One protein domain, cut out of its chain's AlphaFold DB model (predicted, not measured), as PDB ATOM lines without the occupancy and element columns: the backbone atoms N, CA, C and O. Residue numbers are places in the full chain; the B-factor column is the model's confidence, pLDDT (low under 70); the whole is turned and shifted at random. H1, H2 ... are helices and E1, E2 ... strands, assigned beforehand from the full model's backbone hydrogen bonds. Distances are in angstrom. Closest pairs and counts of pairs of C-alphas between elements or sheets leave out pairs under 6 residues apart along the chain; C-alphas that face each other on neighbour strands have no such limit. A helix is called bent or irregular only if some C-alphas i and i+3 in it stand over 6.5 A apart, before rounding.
ATOM      1  N   GLN A  10      40.258  -6.310  -9.595       96.19
ATOM      2  CA  GLN A  10      40.752  -7.225 -10.608       96.19
ATOM      3  C   GLN A  10      40.790  -8.621 -10.007       96.19
ATOM      4  O   GLN A  10      41.189  -8.813  -8.862       96.19
ATOM      5  N   THR A  11      40.317  -9.610 -10.757       94.88
ATOM      6  CA  THR A  11      40.317 -11.002 -10.311       94.88
ATOM      7  C   THR A  11      40.999 -11.852 -11.360       94.88
ATOM      8  O   THR A  11      40.629 -11.808 -12.531       94.88
ATOM      9  N   VAL A  12      41.971 -12.642 -10.922       96.44
ATOM     10  CA  VAL A  12      42.672 -13.626 -11.743       96.44
ATOM     11  C   VAL A  12      42.489 -15.007 -11.126       96.44
ATOM     12  O   VAL A  12      42.336 -15.139  -9.910       96.44
ATOM     13  N   TYR A  13      42.435 -16.036 -11.965       96.62
ATOM     14  CA  TYR A  13      42.487 -17.414 -11.491       96.62
ATOM     15  C   TYR A  13      43.950 -17.856 -11.448       96.62
ATOM     16  O   TYR A  13      44.649 -17.756 -12.453       96.62
ATOM     17  N   ASP A  14      44.407 -18.279 -10.275       96.12
ATOM     18  CA  ASP A  14      45.722 -18.873 -10.057       96.12
ATOM     19  C   ASP A  14      45.567 -20.390 -10.230       96.12
ATOM     20  O   ASP A  14      45.046 -21.075  -9.346       96.12
ATOM     21  N   GLU A  15      45.946 -20.900 -11.407       96.56
ATOM     22  CA  GLU A  15      45.824 -22.324 -11.743       96.56
ATOM     23  C   GLU A  15      46.701 -23.209 -10.849       96.56
ATOM     24  O   GLU A  15      46.290 -24.314 -10.498       96.56
ATOM     25  N   GLU A  16      47.875 -22.721 -10.432       95.94
ATOM     26  CA  GLU A  16      48.798 -23.478  -9.579       95.94
ATOM     27  C   GLU A  16      48.213 -23.689  -8.181       95.94
ATOM     28  O   GLU A  16      48.318 -24.776  -7.610       95.94
ATOM     29  N   LYS A  17      47.561 -22.659  -7.630       92.12
ATOM     30  CA  LYS A  17      46.910 -22.726  -6.312       92.12
ATOM     31  C   LYS A  17      45.457 -23.191  -6.374       92.12
ATOM     32  O   LYS A  17      44.850 -23.426  -5.327       92.12
ATOM     33  N   GLY A  18      44.884 -23.297  -7.570       95.50
ATOM     34  CA  GLY A  18      43.485 -23.655  -7.789       95.50
ATOM     35  C   GLY A  18      42.494 -22.658  -7.180       95.50
ATOM     36  O   GLY A  18      41.385 -23.051  -6.812       95.50
ATOM     37  N   CYS A  19      42.869 -21.384  -7.034       94.38
ATOM     38  CA  CYS A  19      42.068 -20.374  -6.340       94.38
ATOM     39  C   CYS A  19      41.983 -19.050  -7.112       94.38
ATOM     40  O   CYS A  19      42.737 -18.789  -8.045       94.38
ATOM     41  N   HIS A  20      41.032 -18.191  -6.735       93.94
ATOM     42  CA  HIS A  20      40.931 -16.845  -7.297       93.94
ATOM     43  C   HIS A  20      41.682 -15.845  -6.423       93.94
ATOM     44  O   HIS A  20      41.390 -15.719  -5.234       93.94
ATOM     45  N   VAL A  21      42.578 -15.077  -7.039       95.25
ATOM     46  CA  VAL A  21      43.231 -13.930  -6.407       95.25
ATOM     47  C   VAL A  21      42.482 -12.671  -6.819       95.25
ATOM     48  O   VAL A  21      42.234 -12.442  -8.004       95.25
ATOM     49  N   CYS A  22      42.089 -11.867  -5.834       95.25
ATOM     50  CA  CYS A  22      41.345 -10.630  -6.036       95.25
ATOM     51  C   CYS A  22      42.149  -9.450  -5.488       95.25
ATOM     52  O   CYS A  22      42.458  -9.413  -4.297       95.25
ATOM     53  N   GLU A  23      42.459  -8.491  -6.351       96.62
ATOM     54  CA  GLU A  23      42.998  -7.189  -5.974       96.62
ATOM     55  C   GLU A  23      41.842  -6.194  -5.868       96.62
ATOM     56  O   GLU A  23      41.012  -6.106  -6.774       96.62
ATOM     57  N   ILE A  24      41.758  -5.485  -4.740       95.88
ATOM     58  CA  ILE A  24      40.657  -4.573  -4.417       95.88
ATOM     59  C   ILE A  24      41.220  -3.164  -4.270       95.88
ATOM     60  O   ILE A  24      42.092  -2.924  -3.432       95.88
ATOM     61  N   PHE A  25      40.667  -2.233  -5.037       96.25
ATOM     62  CA  PHE A  25      40.941  -0.806  -4.936       96.25
ATOM     63  C   PHE A  25      39.807  -0.156  -4.140       96.25
ATOM     64  O   PHE A  25      38.629  -0.338  -4.451       96.25
ATOM     65  N   TYR A  26      40.154   0.559  -3.072       95.62
ATOM     66  CA  TYR A  26      39.191   1.131  -2.129       95.62
ATOM     67  C   TYR A  26      39.649   2.512  -1.651       95.62
ATOM     68  O   TYR A  26      40.850   2.801  -1.626       95.62
ATOM     69  N   ASP A  27      38.696   3.355  -1.250       96.00
ATOM     70  CA  ASP A  27      38.990   4.616  -0.568       96.00
ATOM     71  C   ASP A  27      39.386   4.334   0.887       96.00
ATOM     72  O   ASP A  27      38.754   3.533   1.575       96.00
ATOM     73  N   ILE A  28      40.417   5.009   1.393       94.62
ATOM     74  CA  ILE A  28      40.890   4.843   2.773       94.62
ATOM     75  C   ILE A  28      39.790   5.100   3.820       94.62
ATOM     76  O   ILE A  28      39.822   4.497   4.894       94.62
ATOM     77  N   MET A  29      38.796   5.938   3.514       96.44
ATOM     78  CA  MET A  29      37.625   6.170   4.364       96.44
ATOM     79  C   MET A  29      36.748   4.916   4.522       96.44
ATOM     80  O   MET A  29      36.080   4.761   5.542       96.44
ATOM     81  N   GLU A  30      36.797   3.983   3.567       95.44
ATOM     82  CA  GLU A  30      36.056   2.717   3.576       95.44
ATOM     83  C   GLU A  30      36.871   1.537   4.140       95.44
ATOM     84  O   GLU A  30      36.354   0.422   4.236       95.44
ATOM     85  N   GLU A  31      38.129   1.741   4.564       96.06
ATOM     86  CA  GLU A  31      39.026   0.648   4.992       96.06
ATOM     87  C   GLU A  31      38.402  -0.212   6.103       96.06
ATOM     88  O   GLU A  31      38.536  -1.436   6.112       96.06
ATOM     89  N   THR A  32      37.672   0.416   7.028       95.94
ATOM     90  CA  THR A  32      37.001  -0.303   8.120       95.94
ATOM     91  C   THR A  32      35.887  -1.218   7.609       95.94
ATOM     92  O   THR A  32      35.794  -2.360   8.061       95.94
ATOM     93  N   GLU A  33      35.088  -0.770   6.639       95.75
ATOM     94  CA  GLU A  33      34.032  -1.581   6.020       95.75
ATOM     95  C   GLU A  33      34.618  -2.739   5.208       95.75
ATOM     96  O   GLU A  33      34.140  -3.874   5.294       95.75
ATOM     97  N   LEU A  34      35.702  -2.486   4.470       95.75
ATOM     98  CA  LEU A  34      36.444  -3.532   3.771       95.75
ATOM     99  C   LEU A  34      36.942  -4.605   4.752       95.75
ATOM    100  O   LEU A  34      36.742  -5.797   4.520       95.75
ATOM    101  N   LEU A  35      37.533  -4.193   5.876       96.06
ATOM    102  CA  LEU A  35      38.015  -5.095   6.922       96.06
ATOM    103  C   LEU A  35      36.888  -5.933   7.538       96.06
ATOM    104  O   LEU A  35      37.076  -7.130   7.752       96.06
ATOM    105  N   ILE A  36      35.718  -5.340   7.795       95.06
ATOM    106  CA  ILE A  36      34.539  -6.062   8.301       95.06
ATOM    107  C   ILE A  36      34.068  -7.102   7.281       95.06
ATOM    108  O   ILE A  36      33.855  -8.262   7.639       95.06
ATOM    109  N   ARG A  37      33.963  -6.724   6.000       94.94
ATOM    110  CA  ARG A  37      33.581  -7.655   4.927       94.94
ATOM    111  C   ARG A  37      34.562  -8.811   4.816       94.94
ATOM    112  O   ARG A  37      34.116  -9.948   4.733       94.94
ATOM    113  N   ILE A  38      35.869  -8.555   4.870       95.19
ATOM    114  CA  ILE A  38      36.886  -9.616   4.861       95.19
ATOM    115  C   ILE A  38      36.695 -10.554   6.059       95.19
ATOM    116  O   ILE A  38      36.617 -11.766   5.874       95.19
ATOM    117  N   LEU A  39      36.557 -10.012   7.272       94.75
ATOM    118  CA  LEU A  39      36.364 -10.812   8.488       94.75
ATOM    119  C   LEU A  39      35.089 -11.666   8.444       94.75
ATOM    120  O   LEU A  39      35.076 -12.763   9.000       94.75
ATOM    121  N   SER A  40      34.038 -11.207   7.759       93.62
ATOM    122  CA  SER A  40      32.779 -11.954   7.616       93.62
ATOM    123  C   SER A  40      32.915 -13.280   6.853       93.62
ATOM    124  O   SER A  40      32.070 -14.158   7.010       93.62
ATOM    125  N   PHE A  41      33.986 -13.462   6.070       92.94
ATOM    126  CA  PHE A  41      34.285 -14.734   5.402       92.94
ATOM    127  C   PHE A  41      34.894 -15.788   6.337       92.94
ATOM    128  O   PHE A  41      34.993 -16.956   5.954       92.94
ATOM    129  N   GLY A  42      35.325 -15.402   7.542       89.81
ATOM    130  CA  GLY A  42      36.012 -16.303   8.460       89.81
ATOM    131  C   GLY A  42      37.271 -16.924   7.824       89.81
ATOM    132  O   GLY A  42      38.049 -16.202   7.201       89.81
ATOM    133  N   PRO A  43      37.497 -18.246   7.954       90.94
ATOM    134  CA  PRO A  43      38.734 -18.900   7.514       90.94
ATOM    135  C   PRO A  43      38.802 -19.183   6.002       90.94
ATOM    136  O   PRO A  43      39.736 -19.837   5.550       90.94
ATOM    137  N   VAL A  44      37.808 -18.756   5.216       92.06
ATOM    138  CA  VAL A  44      37.676 -19.134   3.795       92.06
ATOM    139  C   VAL A  44      38.556 -18.283   2.870       92.06
ATOM    140  O   VAL A  44      38.803 -18.665   1.729       92.06
ATOM    141  N   VAL A  45      39.033 -17.128   3.341       93.12
ATOM    142  CA  VAL A  45      39.855 -16.200   2.553       93.12
ATOM    143  C   VAL A  45      41.198 -15.949   3.222       93.12
ATOM    144  O   VAL A  45      41.295 -15.853   4.444       93.12
ATOM    145  N   GLU A  46      42.230 -15.773   2.402       94.38
ATOM    146  CA  GLU A  46      43.557 -15.346   2.837       94.38
ATOM    147  C   GLU A  46      43.830 -13.923   2.339       94.38
ATOM    148  O   GLU A  46      43.607 -13.602   1.171       94.38
ATOM    149  N   VAL A  47      44.333 -13.056   3.223       96.06
ATOM    150  CA  VAL A  47      44.743 -11.699   2.843       96.06
ATOM    151  C   VAL A  47      46.231 -11.671   2.536       96.06
ATOM    152  O   VAL A  47      47.064 -11.671   3.440       96.06
ATOM    153  N   LEU A  48      46.555 -11.567   1.250       96.25
ATOM    154  CA  LEU A  48      47.936 -11.560   0.759       96.25
ATOM    155  C   LEU A  48      48.677 -10.245   1.048       96.25
ATOM    156  O   LEU A  48      49.897 -10.240   1.184       96.25
ATOM    157  N   GLY A  49      47.961  -9.135   1.221       95.38
ATOM    158  CA  GLY A  49      48.549  -7.846   1.573       95.38
ATOM    159  C   GLY A  49      47.551  -6.687   1.476       95.38
ATOM    160  O   GLY A  49      46.383  -6.911   1.162       95.38
ATOM    161  N   PRO A  50      48.001  -5.450   1.756       96.31
ATOM    162  CA  PRO A  50      49.312  -5.113   2.321       96.31
ATOM    163  C   PRO A  50      49.428  -5.515   3.805       96.31
ATOM    164  O   PRO A  50      48.425  -5.755   4.480       96.31
ATOM    165  N   GLU A  51      50.650  -5.550   4.350       97.50
ATOM    166  CA  GLU A  51      50.924  -5.999   5.732       97.50
ATOM    167  C   GLU A  51      50.087  -5.249   6.790       97.50
ATOM    168  O   GLU A  51      49.598  -5.844   7.754       97.50
ATOM    169  N   ARG A  52      49.840  -3.947   6.566       96.00
ATOM    170  CA  ARG A  52      48.923  -3.111   7.363       96.00
ATOM    171  C   ARG A  52      47.561  -3.776   7.567       96.00
ATOM    172  O   ARG A  52      47.075  -3.833   8.696       96.00
ATOM    173  N   ILE A  53      46.948  -4.257   6.485       96.81
ATOM    174  CA  ILE A  53      45.611  -4.861   6.502       96.81
ATOM    175  C   ILE A  53      45.653  -6.190   7.251       96.81
ATOM    176  O   ILE A  53      44.831  -6.427   8.135       96.81
ATOM    177  N   GLN A  54      46.666  -7.018   6.999       97.56
ATOM    178  CA  GLN A  54      46.828  -8.278   7.722       97.56
ATOM    179  C   GLN A  54      46.974  -8.067   9.237       97.56
ATOM    180  O   GLN A  54      46.339  -8.766  10.028       97.56
ATOM    181  N   LYS A  55      47.783  -7.085   9.666       97.75
ATOM    182  CA  LYS A  55      47.951  -6.743  11.088       97.75
ATOM    183  C   LYS A  55      46.622  -6.328  11.716       97.75
ATOM    184  O   LYS A  55      46.289  -6.782  12.808       97.75
ATOM    185  N   GLN A  56      45.858  -5.507  11.006       97.50
ATOM    186  CA  GLN A  56      44.537  -5.050  11.418       97.50
ATOM    187  C   GLN A  56      43.509  -6.184  11.552       97.50
ATOM    188  O   GLN A  56      42.700  -6.162  12.481       97.50
ATOM    189  N   ILE A  57      43.548  -7.174  10.661       96.44
ATOM    190  CA  ILE A  57      42.704  -8.374  10.726       96.44
ATOM    191  C   ILE A  57      43.101  -9.236  11.922       96.44
ATOM    192  O   ILE A  57      42.254  -9.539  12.760       96.44
ATOM    193  N   ARG A  58      44.397  -9.551  12.070       95.75
ATOM    194  CA  ARG A  58      44.919 -10.349  13.193       95.75
ATOM    195  C   ARG A  58      44.535  -9.753  14.548       95.75
ATOM    196  O   ARG A  58      44.075 -10.472  15.429       95.75
ATOM    197  N   GLN A  59      44.668  -8.435  14.704       96.81
ATOM    198  CA  GLN A  59      44.274  -7.735  15.931       96.81
ATOM    199  C   GLN A  59      42.776  -7.856  16.230       96.81
ATOM    200  O   GLN A  59      42.398  -8.021  17.388       96.81
ATOM    201  N   ARG A  60      41.915  -7.766  15.209       95.88
ATOM    202  CA  ARG A  60      40.461  -7.891  15.379       95.88
ATOM    203  C   ARG A  60      40.055  -9.322  15.733       95.88
ATOM    204  O   ARG A  60      39.288  -9.488  16.676       95.88
ATOM    205  N   ILE A  61      40.629 -10.329  15.072       94.62
ATOM    206  CA  ILE A  61      40.400 -11.749  15.397       94.62
ATOM    207  C   ILE A  61      40.816 -12.039  16.843       94.62
ATOM    208  O   ILE A  61      40.032 -12.595  17.605       94.62
ATOM    209  N   ALA A  62      42.005 -11.590  17.264       95.06
ATOM    210  CA  ALA A  62      42.467 -11.783  18.638       95.06
ATOM    211  C   ALA A  62      41.487 -11.197  19.671       95.06
ATOM    212  O   ALA A  62      41.214 -11.820  20.691       95.06
ATOM    213  N   ARG A  63      40.902 -10.023  19.392       93.88
ATOM    214  CA  ARG A  63      39.875  -9.420  20.260       93.88
ATOM    215  C   ARG A  63      38.569 -10.211  20.280       93.88
ATOM    216  O   ARG A  63      37.945 -10.283  21.333       93.88
ATOM    217  N   GLN A  64      38.158 -10.781  19.147       89.50
ATOM    218  CA  GLN A  64      36.962 -11.626  19.071       89.50
ATOM    219  C   GLN A  64      37.135 -12.891  19.914       89.50
ATOM    220  O   GLN A  64      36.232 -13.234  20.666       89.50
ATOM    221  N   MET A  65      38.314 -13.519  19.869       88.94
ATOM    222  CA  MET A  65      38.609 -14.725  20.649       88.94
ATOM    223  C   MET A  65      38.570 -14.491  22.166       88.94
ATOM    224  O   MET A  65      38.127 -15.371  22.892       88.94
ATOM    225  N   ILE A  66      38.966 -13.303  22.644       82.31
ATOM    226  CA  ILE A  66      38.918 -12.943  24.078       82.31
ATOM    227  C   ILE A  66      37.481 -12.947  24.636       82.31
ATOM    228  O   ILE A  66      37.292 -13.116  25.832       82.31
ATOM    229  N   HIS A  67      36.465 -12.761  23.789       65.81
ATOM    230  CA  HIS A  67      35.060 -12.688  24.210       65.81
ATOM    231  C   HIS A  67      34.291 -13.998  23.963       65.81
ATOM    232  O   HIS A  67      33.063 -13.996  24.013       65.81
TER     233      HIS A  67
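What this domain is: This is residues 10 to 67 of the 69 residues of the protein "WYL domain protein" of Clostridium sp. MSTE9 (UniProt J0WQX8). A narrow two-strand hairpin, E1 and E2, makes one end of the model, and two helices, H1 and H2, make the other, packed on each other at a steep angle through residues 35 to 39 of H1 and 53 to 57 of H2. The hairpin's turn and the last part of H2 stick out, with residues 14 to 19 and 62 to 67 standing free. The 58 printed residues run E1, E2, H1, H2, with the two strands antiparallel and the class mixed, helices and strands. The whole is only just loose, close to compact, with a radius of gyration of the C-alphas of 12.7 A, and only just elongated, spanning 38 by 25 by 18 A.

How they stand to each other: Look first at E1, residues 10 to 14, and E2, residues 19 to 25: they form a hairpin, antiparallel at 160 degrees. Across it, N 10 and O 23 are 2.9 A apart and N 14 and O 19 2.8 A, both within hydrogen-bond range. Next come H1, residues 28 to 40, and H2, residues 51 to 66, which touch with residues 35 to 39 and 53 to 57 alone. Their closest C-alphas, Leu 35 and Ile 57, are 6.9 A apart. Their lines stand at a steep tilt of 49 degrees, the same way. H1 is irregular, with C-alphas 29 and 32 7.5 A apart. Every O i to N i+4 pair is within hydrogen-bond range in H2, and 7 of 9 are in H1. E1 is apart from both helices, and E2 is apart from H2.

Where its parts are: Find C-alpha 10 at (40.752, -7.225, -10.608), where E1 begins. E2 runs 19.7 A from Cys 19 to Phe 25. H1 starts with C-alpha 28 at (40.890, 4.843, 2.773) and runs 19.3 A. H2 runs 23.0 A to C-alpha 66 at (38.918, -12.943, 24.078).

The domain as a whole: The C-alphas of Glu 15 and His 67, the two farthest apart, are 38.7 A apart. The printed part has no cut and no long link. Its mean pLDDT is 94.4, and His 67 alone is under 70.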